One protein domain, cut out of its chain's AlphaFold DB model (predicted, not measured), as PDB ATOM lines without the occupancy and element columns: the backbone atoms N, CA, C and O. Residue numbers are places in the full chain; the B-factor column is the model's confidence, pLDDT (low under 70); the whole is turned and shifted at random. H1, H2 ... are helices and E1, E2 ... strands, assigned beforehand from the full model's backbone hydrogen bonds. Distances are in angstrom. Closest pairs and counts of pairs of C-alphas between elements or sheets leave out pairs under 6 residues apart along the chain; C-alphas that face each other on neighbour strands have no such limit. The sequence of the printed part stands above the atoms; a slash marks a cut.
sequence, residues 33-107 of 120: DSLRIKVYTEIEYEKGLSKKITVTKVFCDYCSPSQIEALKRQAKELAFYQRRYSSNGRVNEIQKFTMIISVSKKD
ATOM      1  N   ASP A  33      14.296 201.127 -18.736       71.50
ATOM      2  CA  ASP A  33      15.404 200.799 -17.836       71.50
ATOM      3  C   ASP A  33      14.967 200.452 -16.406       71.50
ATOM      4  O   ASP A  33      15.823 200.193 -15.556       71.50
ATOM      5  N   SER A  34      13.656 200.396 -16.132       81.44
ATOM      6  CA  SER A  34      13.125 200.003 -14.820       81.44
ATOM      7  C   SER A  34      12.669 198.542 -14.789       81.44
ATOM      8  O   SER A  34      11.955 198.055 -15.663       81.44
ATOM      9  N   LEU A  35      13.100 197.825 -13.757       88.44
ATOM     10  CA  LEU A  35      12.623 196.497 -13.403       88.44
ATOM     11  C   LEU A  35      11.444 196.645 -12.441       88.44
ATOM     12  O   LEU A  35      11.485 197.460 -11.520       88.44
ATOM     13  N   ARG A  36      10.396 195.845 -12.647       91.00
ATOM     14  CA  ARG A  36       9.199 195.818 -11.797       91.00
ATOM     15  C   ARG A  36       9.212 194.549 -10.960       91.00
ATOM     16  O   ARG A  36       8.868 193.479 -11.452       91.00
ATOM     17  N   ILE A  37       9.610 194.672  -9.703       93.12
ATOM     18  CA  ILE A  37       9.769 193.543  -8.791       93.12
ATOM     19  C   ILE A  37       8.508 193.405  -7.948       93.12
ATOM     20  O   ILE A  37       8.081 194.341  -7.273       93.12
ATOM     21  N   LYS A  38       7.897 192.223  -7.995       95.38
ATOM     22  CA  LYS A  38       6.715 191.903  -7.198       95.38
ATOM     23  C   LYS A  38       7.149 191.469  -5.798       95.38
ATOM     24  O   LYS A  38       8.059 190.654  -5.653       95.38
ATOM     25  N   VAL A  39       6.487 191.987  -4.770       96.62
ATOM     26  CA  VAL A  39       6.766 191.646  -3.370       96.62
ATOM     27  C   VAL A  39       5.461 191.337  -2.649       96.62
ATOM     28  O   VAL A  39       4.492 192.086  -2.765       96.62
ATOM     29  N   TYR A  40       5.429 190.211  -1.939       95.69
ATOM     30  CA  TYR A  40       4.323 189.815  -1.075       95.69
ATOM     31  C   TYR A  40       4.598 190.270   0.347       95.69
ATOM     32  O   TYR A  40       5.654 189.976   0.915       95.69
ATOM     33  N   THR A  41       3.614 190.958   0.911       94.38
ATOM     34  CA  THR A  41       3.692 191.544   2.240       94.38
ATOM     35  C   THR A  41       2.409 191.254   3.000       94.38
ATOM     36  O   THR A  41       1.312 191.237   2.440       94.38
ATOM     37  N   GLU A  42       2.560 191.027   4.293       92.88
ATOM     38  CA  GLU A  42       1.475 190.838   5.236       92.88
ATOM     39  C   GLU A  42       1.570 191.915   6.319       92.88
ATOM     40  O   GLU A  42       2.665 192.217   6.807       92.88
ATOM     41  N   ILE A  43       0.436 192.505   6.688       90.81
ATOM     42  CA  ILE A  43       0.321 193.399   7.840       90.81
ATOM     43  C   ILE A  43      -0.629 192.753   8.838       90.81
ATOM     44  O   ILE A  43      -1.786 192.489   8.526       90.81
ATOM     45  N   GLU A  44      -0.128 192.522  10.041       90.00
ATOM     46  CA  GLU A  44      -0.920 192.079  11.180       90.00
ATOM     47  C   GLU A  44      -1.483 193.305  11.897       90.00
ATOM     48  O   GLU A  44      -0.731 194.217  12.268       90.00
ATOM     49  N   TYR A  45      -2.798 193.327  12.088       86.75
ATOM     50  CA  TYR A  45      -3.495 194.369  12.828       86.75
ATOM     51  C   TYR A  45      -3.950 193.839  14.183       86.75
ATOM     52  O   TYR A  45      -4.581 192.795  14.252       86.75
ATOM     53  N   GLU A  46      -3.704 194.588  15.252       84.81
ATOM     54  CA  GLU A  46      -4.215 194.309  16.592       84.81
ATOM     55  C   GLU A  46      -4.987 195.535  17.082       84.81
ATOM     56  O   GLU A  46      -4.476 196.654  17.037       84.81
ATOM     57  N   LYS A  47      -6.244 195.345  17.508       82.69
ATOM     58  CA  LYS A  47      -7.133 196.447  17.942       82.69
ATOM     59  C   LYS A  47      -7.217 197.607  16.927       82.69
ATOM     60  O   LYS A  47      -7.280 198.772  17.304       82.69
ATOM     61  N   GLY A  48      -7.184 197.290  15.630       74.81
ATOM     62  CA  GLY A  48      -7.228 198.279  14.546       74.81
ATOM     63  C   GLY A  48      -5.907 199.016  14.281       74.81
ATOM     64  O   GLY A  48      -5.858 199.868  13.395       74.81
ATOM     65  N   LEU A  49      -4.823 198.684  14.992       81.62
ATOM     66  CA  LEU A  49      -3.486 199.243  14.786       81.62
ATOM     67  C   LEU A  49      -2.565 198.220  14.121       81.62
ATOM     68  O   LEU A  49      -2.589 197.039  14.445       81.62
ATOM     69  N   SER A  50      -1.711 198.674  13.204       85.12
ATOM     70  CA  SER A  50      -0.681 197.824  12.597       85.12
ATOM     71  C   SER A  50       0.348 197.402  13.652       85.12
ATOM     72  O   SER A  50       1.108 198.246  14.131       85.12
ATOM     73  N   LYS A  51       0.400 196.115  13.979       88.00
ATOM     74  CA  LYS A  51       1.355 195.536  14.929       88.00
ATOM     75  C   LYS A  51       2.660 195.152  14.249       88.00
ATOM     76  O   LYS A  51       3.741 195.438  14.754       88.00
ATOM     77  N   LYS A  52       2.558 194.491  13.093       90.88
ATOM     78  CA  LYS A  52       3.712 193.902  12.412       90.88
ATOM     79  C   LYS A  52       3.548 193.947  10.906       90.88
ATOM     80  O   LYS A  52       2.470 193.687  10.386       90.88
ATOM     81  N   ILE A  53       4.645 194.243  10.215       92.44
ATOM     82  CA  ILE A  53       4.741 194.205   8.756       92.44
ATOM     83  C   ILE A  53       5.787 193.162   8.382       92.44
ATOM     84  O   ILE A  53       6.956 193.280   8.757       92.44
ATOM     85  N   THR A  54       5.373 192.146   7.632       95.06
ATOM     86  CA  THR A  54       6.225 191.023   7.243       95.06
ATOM     87  C   THR A  54       6.260 190.901   5.730       95.06
ATOM     88  O   THR A  54       5.226 190.734   5.094       95.06
ATOM     89  N   VAL A  55       7.455 190.947   5.141       95.50
ATOM     90  CA  VAL A  55       7.647 190.625   3.721       95.50
ATOM     91  C   VAL A  55       7.842 189.119   3.607       95.50
ATOM     92  O   VAL A  55       8.855 188.596   4.069       95.50
ATOM     93  N   THR A  56       6.872 188.426   3.018       95.50
ATOM     94  CA  THR A  56       6.869 186.960   2.925       95.50
ATOM     95  C   THR A  56       7.653 186.461   1.722       95.50
ATOM     96  O   THR A  56       8.331 185.442   1.816       95.50
ATOM     97  N   LYS A  57       7.609 187.184   0.595       95.56
ATOM     98  CA  LYS A  57       8.330 186.789  -0.621       95.56
ATOM     99  C   LYS A  57       8.702 187.983  -1.492       95.56
ATOM    100  O   LYS A  57       7.861 188.824  -1.788       95.56
ATOM    101  N   VAL A  58       9.946 188.008  -1.962       95.81
ATOM    102  CA  VAL A  58      10.410 188.899  -3.035       95.81
ATOM    103  C   VAL A  58      10.563 188.049  -4.292       95.81
ATOM    104  O   VAL A  58      11.288 187.059  -4.273       95.81
ATOM    105  N   PHE A  59       9.869 188.404  -5.371       95.12
ATOM    106  CA  PHE A  59       9.944 187.689  -6.646       95.12
ATOM    107  C   PHE A  59      11.078 188.277  -7.491       95.12
ATOM    108  O   PHE A  59      10.839 189.071  -8.401       95.12
ATOM    109  N   CYS A  60      12.314 187.932  -7.132       91.94
ATOM    110  CA  CYS A  60      13.513 188.304  -7.873       91.94
ATOM    111  C   CYS A  60      14.546 187.174  -7.812       91.94
ATOM    112  O   CYS A  60      15.389 187.139  -6.917       91.94
ATOM    113  N   ASP A  61      14.487 186.265  -8.781       90.50
ATOM    114  CA  ASP A  61      15.348 185.072  -8.802       90.50
ATOM    115  C   ASP A  61      16.799 185.395  -9.200       90.50
ATOM    116  O   ASP A  61      17.715 184.621  -8.948       90.50
ATOM    117  N   TYR A  62      17.021 186.568  -9.800       87.75
ATOM    118  CA  TYR A  62      18.333 187.065 -10.218       87.75
ATOM    119  C   TYR A  62      18.970 188.035  -9.206       87.75
ATOM    120  O   TYR A  62      20.045 188.575  -9.472       87.75
ATOM    121  N   CYS A  63      18.308 188.299  -8.074       89.44
ATOM    122  CA  CYS A  63      18.820 189.210  -7.058       89.44
ATOM    123  C   CYS A  63      19.788 188.499  -6.100       89.44
ATOM    124  O   CYS A  63      19.539 187.386  -5.642       89.44
ATOM    125  N   SER A  64      20.862 189.185  -5.718       91.00
ATOM    126  CA  SER A  64      21.723 188.775  -4.612       91.00
ATOM    127  C   SER A  64      20.992 188.894  -3.263       91.00
ATOM    128  O   SER A  64      20.010 189.638  -3.137       91.00
ATOM    129  N   PRO A  65      21.497 188.249  -2.196       90.06
ATOM    130  CA  PRO A  65      20.928 188.402  -0.858       90.06
ATOM    131  C   PRO A  65      20.875 189.859  -0.364       90.06
ATOM    132  O   PRO A  65      19.937 190.226   0.341       90.06
ATOM    133  N   SER A  66      21.845 190.706  -0.739       88.00
ATOM    134  CA  SER A  66      21.844 192.134  -0.375       88.00
ATOM    135  C   SER A  66      20.725 192.903  -1.067       88.00
ATOM    136  O   SER A  66      20.003 193.657  -0.417       88.00
ATOM    137  N   GLN A  67      20.541 192.663  -2.365       89.38
ATOM    138  CA  GLN A  67      19.474 193.266  -3.156       89.38
ATOM    139  C   GLN A  67      18.101 192.843  -2.627       89.38
ATOM    140  O   GLN A  67      17.218 193.683  -2.472       89.38
ATOM    141  N   ILE A  68      17.930 191.563  -2.276       93.06
ATOM    142  CA  ILE A  68      16.696 191.066  -1.655       93.06
ATOM    143  C   ILE A  68      16.414 191.797  -0.336       93.06
ATOM    144  O   ILE A  68      15.268 192.167  -0.083       93.06
ATOM    145  N   GLU A  69      17.428 192.035   0.497       92.12
ATOM    146  CA  GLU A  69      17.243 192.734   1.772       92.12
ATOM    147  C   GLU A  69      16.908 194.220   1.588       92.12
ATOM    148  O   GLU A  69      16.027 194.746   2.270       92.12
ATOM    149  N   ALA A  70      17.537 194.889   0.619       91.00
ATOM    150  CA  ALA A  70      17.191 196.260   0.250       91.00
ATOM    151  C   ALA A  70      15.729 196.360  -0.227       91.00
ATOM    152  O   ALA A  70      14.967 197.199   0.257       91.00
ATOM    153  N   LEU A  71      15.301 195.436  -1.094       92.69
ATOM    154  CA  LEU A  71      13.920 195.356  -1.576       92.69
ATOM    155  C   LEU A  71      12.930 195.060  -0.443       92.69
ATOM    156  O   LEU A  71      11.855 195.653  -0.401       92.69
ATOM    157  N   LYS A  72      13.284 194.188   0.510       94.31
ATOM    158  CA  LYS A  72      12.476 193.935   1.715       94.31
ATOM    159  C   LYS A  72      12.319 195.191   2.567       94.31
ATOM    160  O   LYS A  72      11.228 195.436   3.079       94.31
ATOM    161  N   ARG A  73      13.383 195.979   2.738       92.94
ATOM    162  CA  ARG A  73      13.344 197.233   3.505       92.94
ATOM    163  C   ARG A  73      12.406 198.241   2.851       92.94
ATOM    164  O   ARG A  73      11.471 198.701   3.499       92.94
ATOM    165  N   GLN A  74      12.581 198.471   1.553       92.44
ATOM    166  CA  GLN A  74      11.712 199.355   0.779       92.44
ATOM    167  C   GLN A  74      10.252 198.874   0.798       92.44
ATOM    168  O   GLN A  74       9.328 199.666   0.969       92.44
ATOM    169  N   ALA A  75      10.021 197.562   0.700       94.25
ATOM    170  CA  ALA A  75       8.684 196.989   0.801       94.25
ATOM    171  C   ALA A  75       8.028 197.241   2.167       94.25
ATOM    172  O   ALA A  75       6.837 197.548   2.233       94.25
ATOM    173  N   LYS A  76       8.788 197.135   3.265       93.75
ATOM    174  CA  LYS A  76       8.288 197.441   4.615       93.75
ATOM    175  C   LYS A  76       7.899 198.911   4.750       93.75
ATOM    176  O   LYS A  76       6.849 199.192   5.321       93.75
ATOM    177  N   GLU A  77       8.698 199.824   4.203       92.25
ATOM    178  CA  GLU A  77       8.382 201.258   4.193       92.25
ATOM    179  C   GLU A  77       7.091 201.538   3.418       92.25
ATOM    180  O   GLU A  77       6.174 202.169   3.941       92.25
ATOM    181  N   LEU A  78       6.958 200.989   2.208       91.00
ATOM    182  CA  LEU A  78       5.743 201.138   1.403       91.00
ATOM    183  C   LEU A  78       4.509 200.568   2.113       91.00
ATOM    184  O   LEU A  78       3.469 201.226   2.179       91.00
ATOM    185  N   ALA A  79       4.628 199.379   2.707       91.12
ATOM    186  CA  ALA A  79       3.566 198.783   3.511       91.12
ATOM    187  C   ALA A  79       3.195 199.648   4.724       91.12
ATOM    188  O   ALA A  79       2.014 199.775   5.052       91.12
ATOM    189  N   PHE A  80       4.175 200.284   5.368       89.94
ATOM    190  CA  PHE A  80       3.926 201.182   6.488       89.94
ATOM    191  C   PHE A  80       3.095 202.403   6.085       89.94
ATOM    192  O   PHE A  80       2.261 202.856   6.867       89.94
ATOM    193  N   TYR A  81       3.258 202.929   4.872       88.62
ATOM    194  CA  TYR A  81       2.380 203.988   4.369       88.62
ATOM    195  C   TYR A  81       1.011 203.445   3.948       88.62
ATOM    196  O   TYR A  81      -0.021 204.054   4.241       88.62
ATOM    197  N   GLN A  82       0.990 202.266   3.325       84.25
ATOM    198  CA  GLN A  82      -0.230 201.635   2.836       84.25
ATOM    199  C   GLN A  82      -1.180 201.209   3.962       84.25
ATOM    200  O   GLN A  82      -2.392 201.173   3.753       84.25
ATOM    201  N   ARG A  83      -0.665 200.973   5.177       83.88
ATOM    202  CA  ARG A  83      -1.466 200.544   6.334       83.88
ATOM    203  C   ARG A  83      -2.662 201.449   6.640       83.88
ATOM    204  O   ARG A  83      -3.644 200.962   7.185       83.88
ATOM    205  N   ARG A  84      -2.577 202.742   6.289       76.62
ATOM    206  CA  ARG A  84      -3.635 203.753   6.487       76.62
ATOM    207  C   ARG A  84      -4.836 203.564   5.558       76.62
ATOM    208  O   ARG A  84      -5.914 204.044   5.868       76.62
ATOM    209  N   TYR A  85      -4.643 202.872   4.438       72.31
ATOM    210  CA  TYR A  85      -5.692 202.576   3.459       72.31
ATOM    211  C   TYR A  85      -6.404 201.248   3.738       72.31
ATOM    212  O   TYR A  85      -7.322 200.869   3.013       72.31
ATOM    213  N   SER A  86      -5.996 200.520   4.783       65.75
ATOM    214  CA  SER A  86      -6.773 199.398   5.298       65.75
ATOM    215  C   SER A  86      -8.083 199.940   5.863       65.75
ATOM    216  O   SER A  86      -8.060 200.659   6.858       65.75
ATOM    217  N   SER A  87      -9.206 199.634   5.205       56.44
ATOM    218  CA  SER A  87     -10.528 200.134   5.588       56.44
ATOM    219  C   SER A  87     -10.797 199.886   7.072       56.44
ATOM    220  O   SER A  87     -10.650 198.760   7.554       56.44
ATOM    221  N   ASN A  88     -11.181 200.955   7.766       55.88
ATOM    222  CA  ASN A  88     -11.541 201.000   9.180       55.88
ATOM    223  C   ASN A  88     -12.370 199.766   9.593       55.88
ATOM    224  O   ASN A  88     -13.456 199.562   9.057       55.88
ATOM    225  N   GLY A  89     -11.859 198.946  10.523       54.84
ATOM    226  CA  GLY A  89     -12.611 197.821  11.108       54.84
ATOM    227  C   GLY A  89     -11.858 196.498  11.312       54.84
ATOM    228  O   GLY A  89     -12.408 195.586  11.918       54.84
ATOM    229  N   ARG A  90     -10.607 196.364  10.850       61.38
ATOM    230  CA  ARG A  90      -9.854 195.093  10.923       61.38
ATOM    231  C   ARG A  90      -9.205 194.886  12.293       61.38
ATOM    232  O   ARG A  90      -8.061 195.276  12.528       61.38
ATOM    233  N   VAL A  91      -9.959 194.320  13.231       62.53
ATOM    234  CA  VAL A  91      -9.450 193.900  14.545       62.53
ATOM    235  C   VAL A  91      -8.902 192.479  14.427       62.53
ATOM    236  O   VAL A  91      -9.651 191.568  14.094       62.53
ATOM    237  N   ASN A  92      -7.618 192.286  14.743       68.38
ATOM    238  CA  ASN A  92      -6.965 190.971  14.836       68.38
ATOM    239  C   ASN A  92      -6.937 190.186  13.512       68.38
ATOM    240  O   ASN A  92      -7.107 188.969  13.498       68.38
ATOM    241  N   GLU A  93      -6.707 190.884  12.397       81.69
ATOM    242  CA  GLU A  93      -6.647 190.293  11.057       81.69
ATOM    243  C   GLU A  93      -5.252 190.456  10.433       81.69
ATOM    244  O   GLU A  93      -4.554 191.450  10.661       81.69
ATOM    245  N   ILE A  94      -4.858 189.483   9.609       87.06
ATOM    246  CA  ILE A  94      -3.658 189.547   8.771       87.06
ATOM    247  C   ILE A  94      -4.073 189.958   7.360       87.06
ATOM    248  O   ILE A  94      -4.616 189.161   6.596       87.06
ATOM    249  N   GLN A  95      -3.763 191.194   6.981       87.31
ATOM    250  CA  GLN A  95      -3.972 191.663   5.620       87.31
ATOM    251  C   GLN A  95      -2.794 191.252   4.740       87.31
ATOM    252  O   GLN A  95      -1.668 191.700   4.949       87.31
ATOM    253  N   LYS A  96      -3.067 190.465   3.700       89.94
ATOM    254  CA  LYS A  96      -2.074 190.076   2.692       89.94
ATOM    255  C   LYS A  96      -2.237 190.926   1.448       89.94
ATOM    256  O   LYS A  96      -3.350 191.106   0.958       89.94
ATOM    257  N   PHE A  97      -1.140 191.434   0.912       90.00
ATOM    258  CA  PHE A  97      -1.171 192.157  -0.348       90.00
ATOM    259  C   PHE A  97       0.151 192.060  -1.091       90.00
ATOM    260  O   PHE A  97       1.194 191.664  -0.575       90.00
ATOM    261  N   THR A  98       0.064 192.410  -2.366       92.44
ATOM    262  CA  THR A  98       1.198 192.451  -3.269       92.44
ATOM    263  C   THR A  98       1.492 193.892  -3.634       92.44
ATOM    264  O   THR A  98       0.583 194.635  -3.995       92.44
ATOM    265  N   MET A  99       2.764 194.260  -3.607       91.81
ATOM    266  CA  MET A  99       3.251 195.537  -4.110       91.81
ATOM    267  C   MET A  99       4.222 195.319  -5.264       91.81
ATOM    268  O   MET A  99       4.847 194.262  -5.385       91.81
ATOM    269  N   ILE A 100       4.329 196.323  -6.128       92.62
ATOM    270  CA  ILE A 100       5.307 196.351  -7.211       92.62
ATOM    271  C   ILE A 100       6.300 197.456  -6.888       92.62
ATOM    272  O   ILE A 100       5.922 198.622  -6.814       92.62
ATOM    273  N   ILE A 101       7.559 197.075  -6.713       91.25
ATOM    274  CA  ILE A 101       8.675 197.999  -6.551       91.25
ATOM    275  C   ILE A 101       9.312 198.189  -7.922       91.25
ATOM    276  O   ILE A 101       9.791 197.232  -8.531       91.25
ATOM    277  N   SER A 102       9.295 199.424  -8.409       89.31
ATOM    278  CA  SER A 102      10.012 199.805  -9.623       89.31
ATOM    279  C   SER A 102      11.401 200.304  -9.242       89.31
ATOM    280  O   SER A 102      11.516 201.263  -8.485       89.31
ATOM    281  N   VAL A 103      12.443 199.668  -9.770       88.62
ATOM    282  CA  VAL A 103      13.848 200.034  -9.532       88.62
ATOM    283  C   VAL A 103      14.580 200.122 -10.864       88.62
ATOM    284  O   VAL A 103      14.288 199.342 -11.772       88.62
ATOM    285  N   SER A 104      15.514 201.061 -11.030       87.62
ATOM    286  CA  SER A 104      16.324 201.085 -12.249       87.62
ATOM    287  C   SER A 104      17.308 199.907 -12.256       87.62
ATOM    288  O   SER A 104      17.767 199.443 -11.211       87.62
ATOM    289  N   LYS A 105      17.657 199.402 -13.444       84.94
ATOM    290  CA  LYS A 105      18.671 198.340 -13.571       84.94
ATOM    291  C   LYS A 105      20.012 198.754 -12.954       84.94
ATOM    292  O   LYS A 105      20.698 197.907 -12.392       84.94
ATOM    293  N   LYS A 106      20.377 200.036 -13.064       85.44
ATOM    294  CA  LYS A 106      21.642 200.583 -12.553       85.44
ATOM    295  C   LYS A 106      21.672 200.577 -11.029       85.44
ATOM    296  O   LYS A 106      22.565 199.955 -10.467       85.44
ATOM    297  N   ASP A 107      20.646 201.136 -10.393       82.44
ATOM    298  CA  ASP A 107      20.564 201.202  -8.927       82.44
ATOM    299  C   ASP A 107      20.536 199.794  -8.329       82.44
ATOM    300  O   ASP A 107      21.197 199.509  -7.332       82.44
TER     301      ASP A 107
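AT A GLANCE: This is residues 33 to 107 of the 120 residues of an uncharacterized protein of Flavobacteriaceae bacterium PRS1 (UniProt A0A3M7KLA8). A strongly twisted sheet of three strands curls round one long helix, H1, making a two-layer rod, 42 by 20 by 14 A. The printed part has 75 residues, with E1, E2, H1 and E3 in chain order. The sheet runs E2, E1, E3, antiparallel; the class is mixed, and the whole is only just compact, close to loose, with radius of gyration of the C-alphas 13.5 A.

HOW THE PARTS SIT: Begin at E1, residues 34 to 46, which forms a hairpin with E2, residues 49 to 59; find N 42 and O 54 within hydrogen-bond range, 2.8 A. E1's other neighbour is E3, residues 94 to 104, with N 39 and O 99 at 2.9 A. H1, residues 65 to 85, is on the sheet; its closest C-alphas to E2 are Lys 72 and Val 55, 6.2 A. E2, H1 and E3 make a split strand-helix-strand unit, its strands running the same way with E1 between, and a left-handed crossover. In H1, 15 of 17 O i to N i+4 pairs are within range.

IN THESE COORDINATES: Find C-alpha 34 at (13.125, 200.003, -14.820); E1 runs 36.3 A. E2, 27.8 A, bends by 52 degrees at residue 52. H1 spans 30.5 A; E3, 31.2 A, ends at (16.324, 201.085, -12.249).

THE WHOLE: The printed part has no cut and no long link; pLDDT is under 70 at residues 86 to 92.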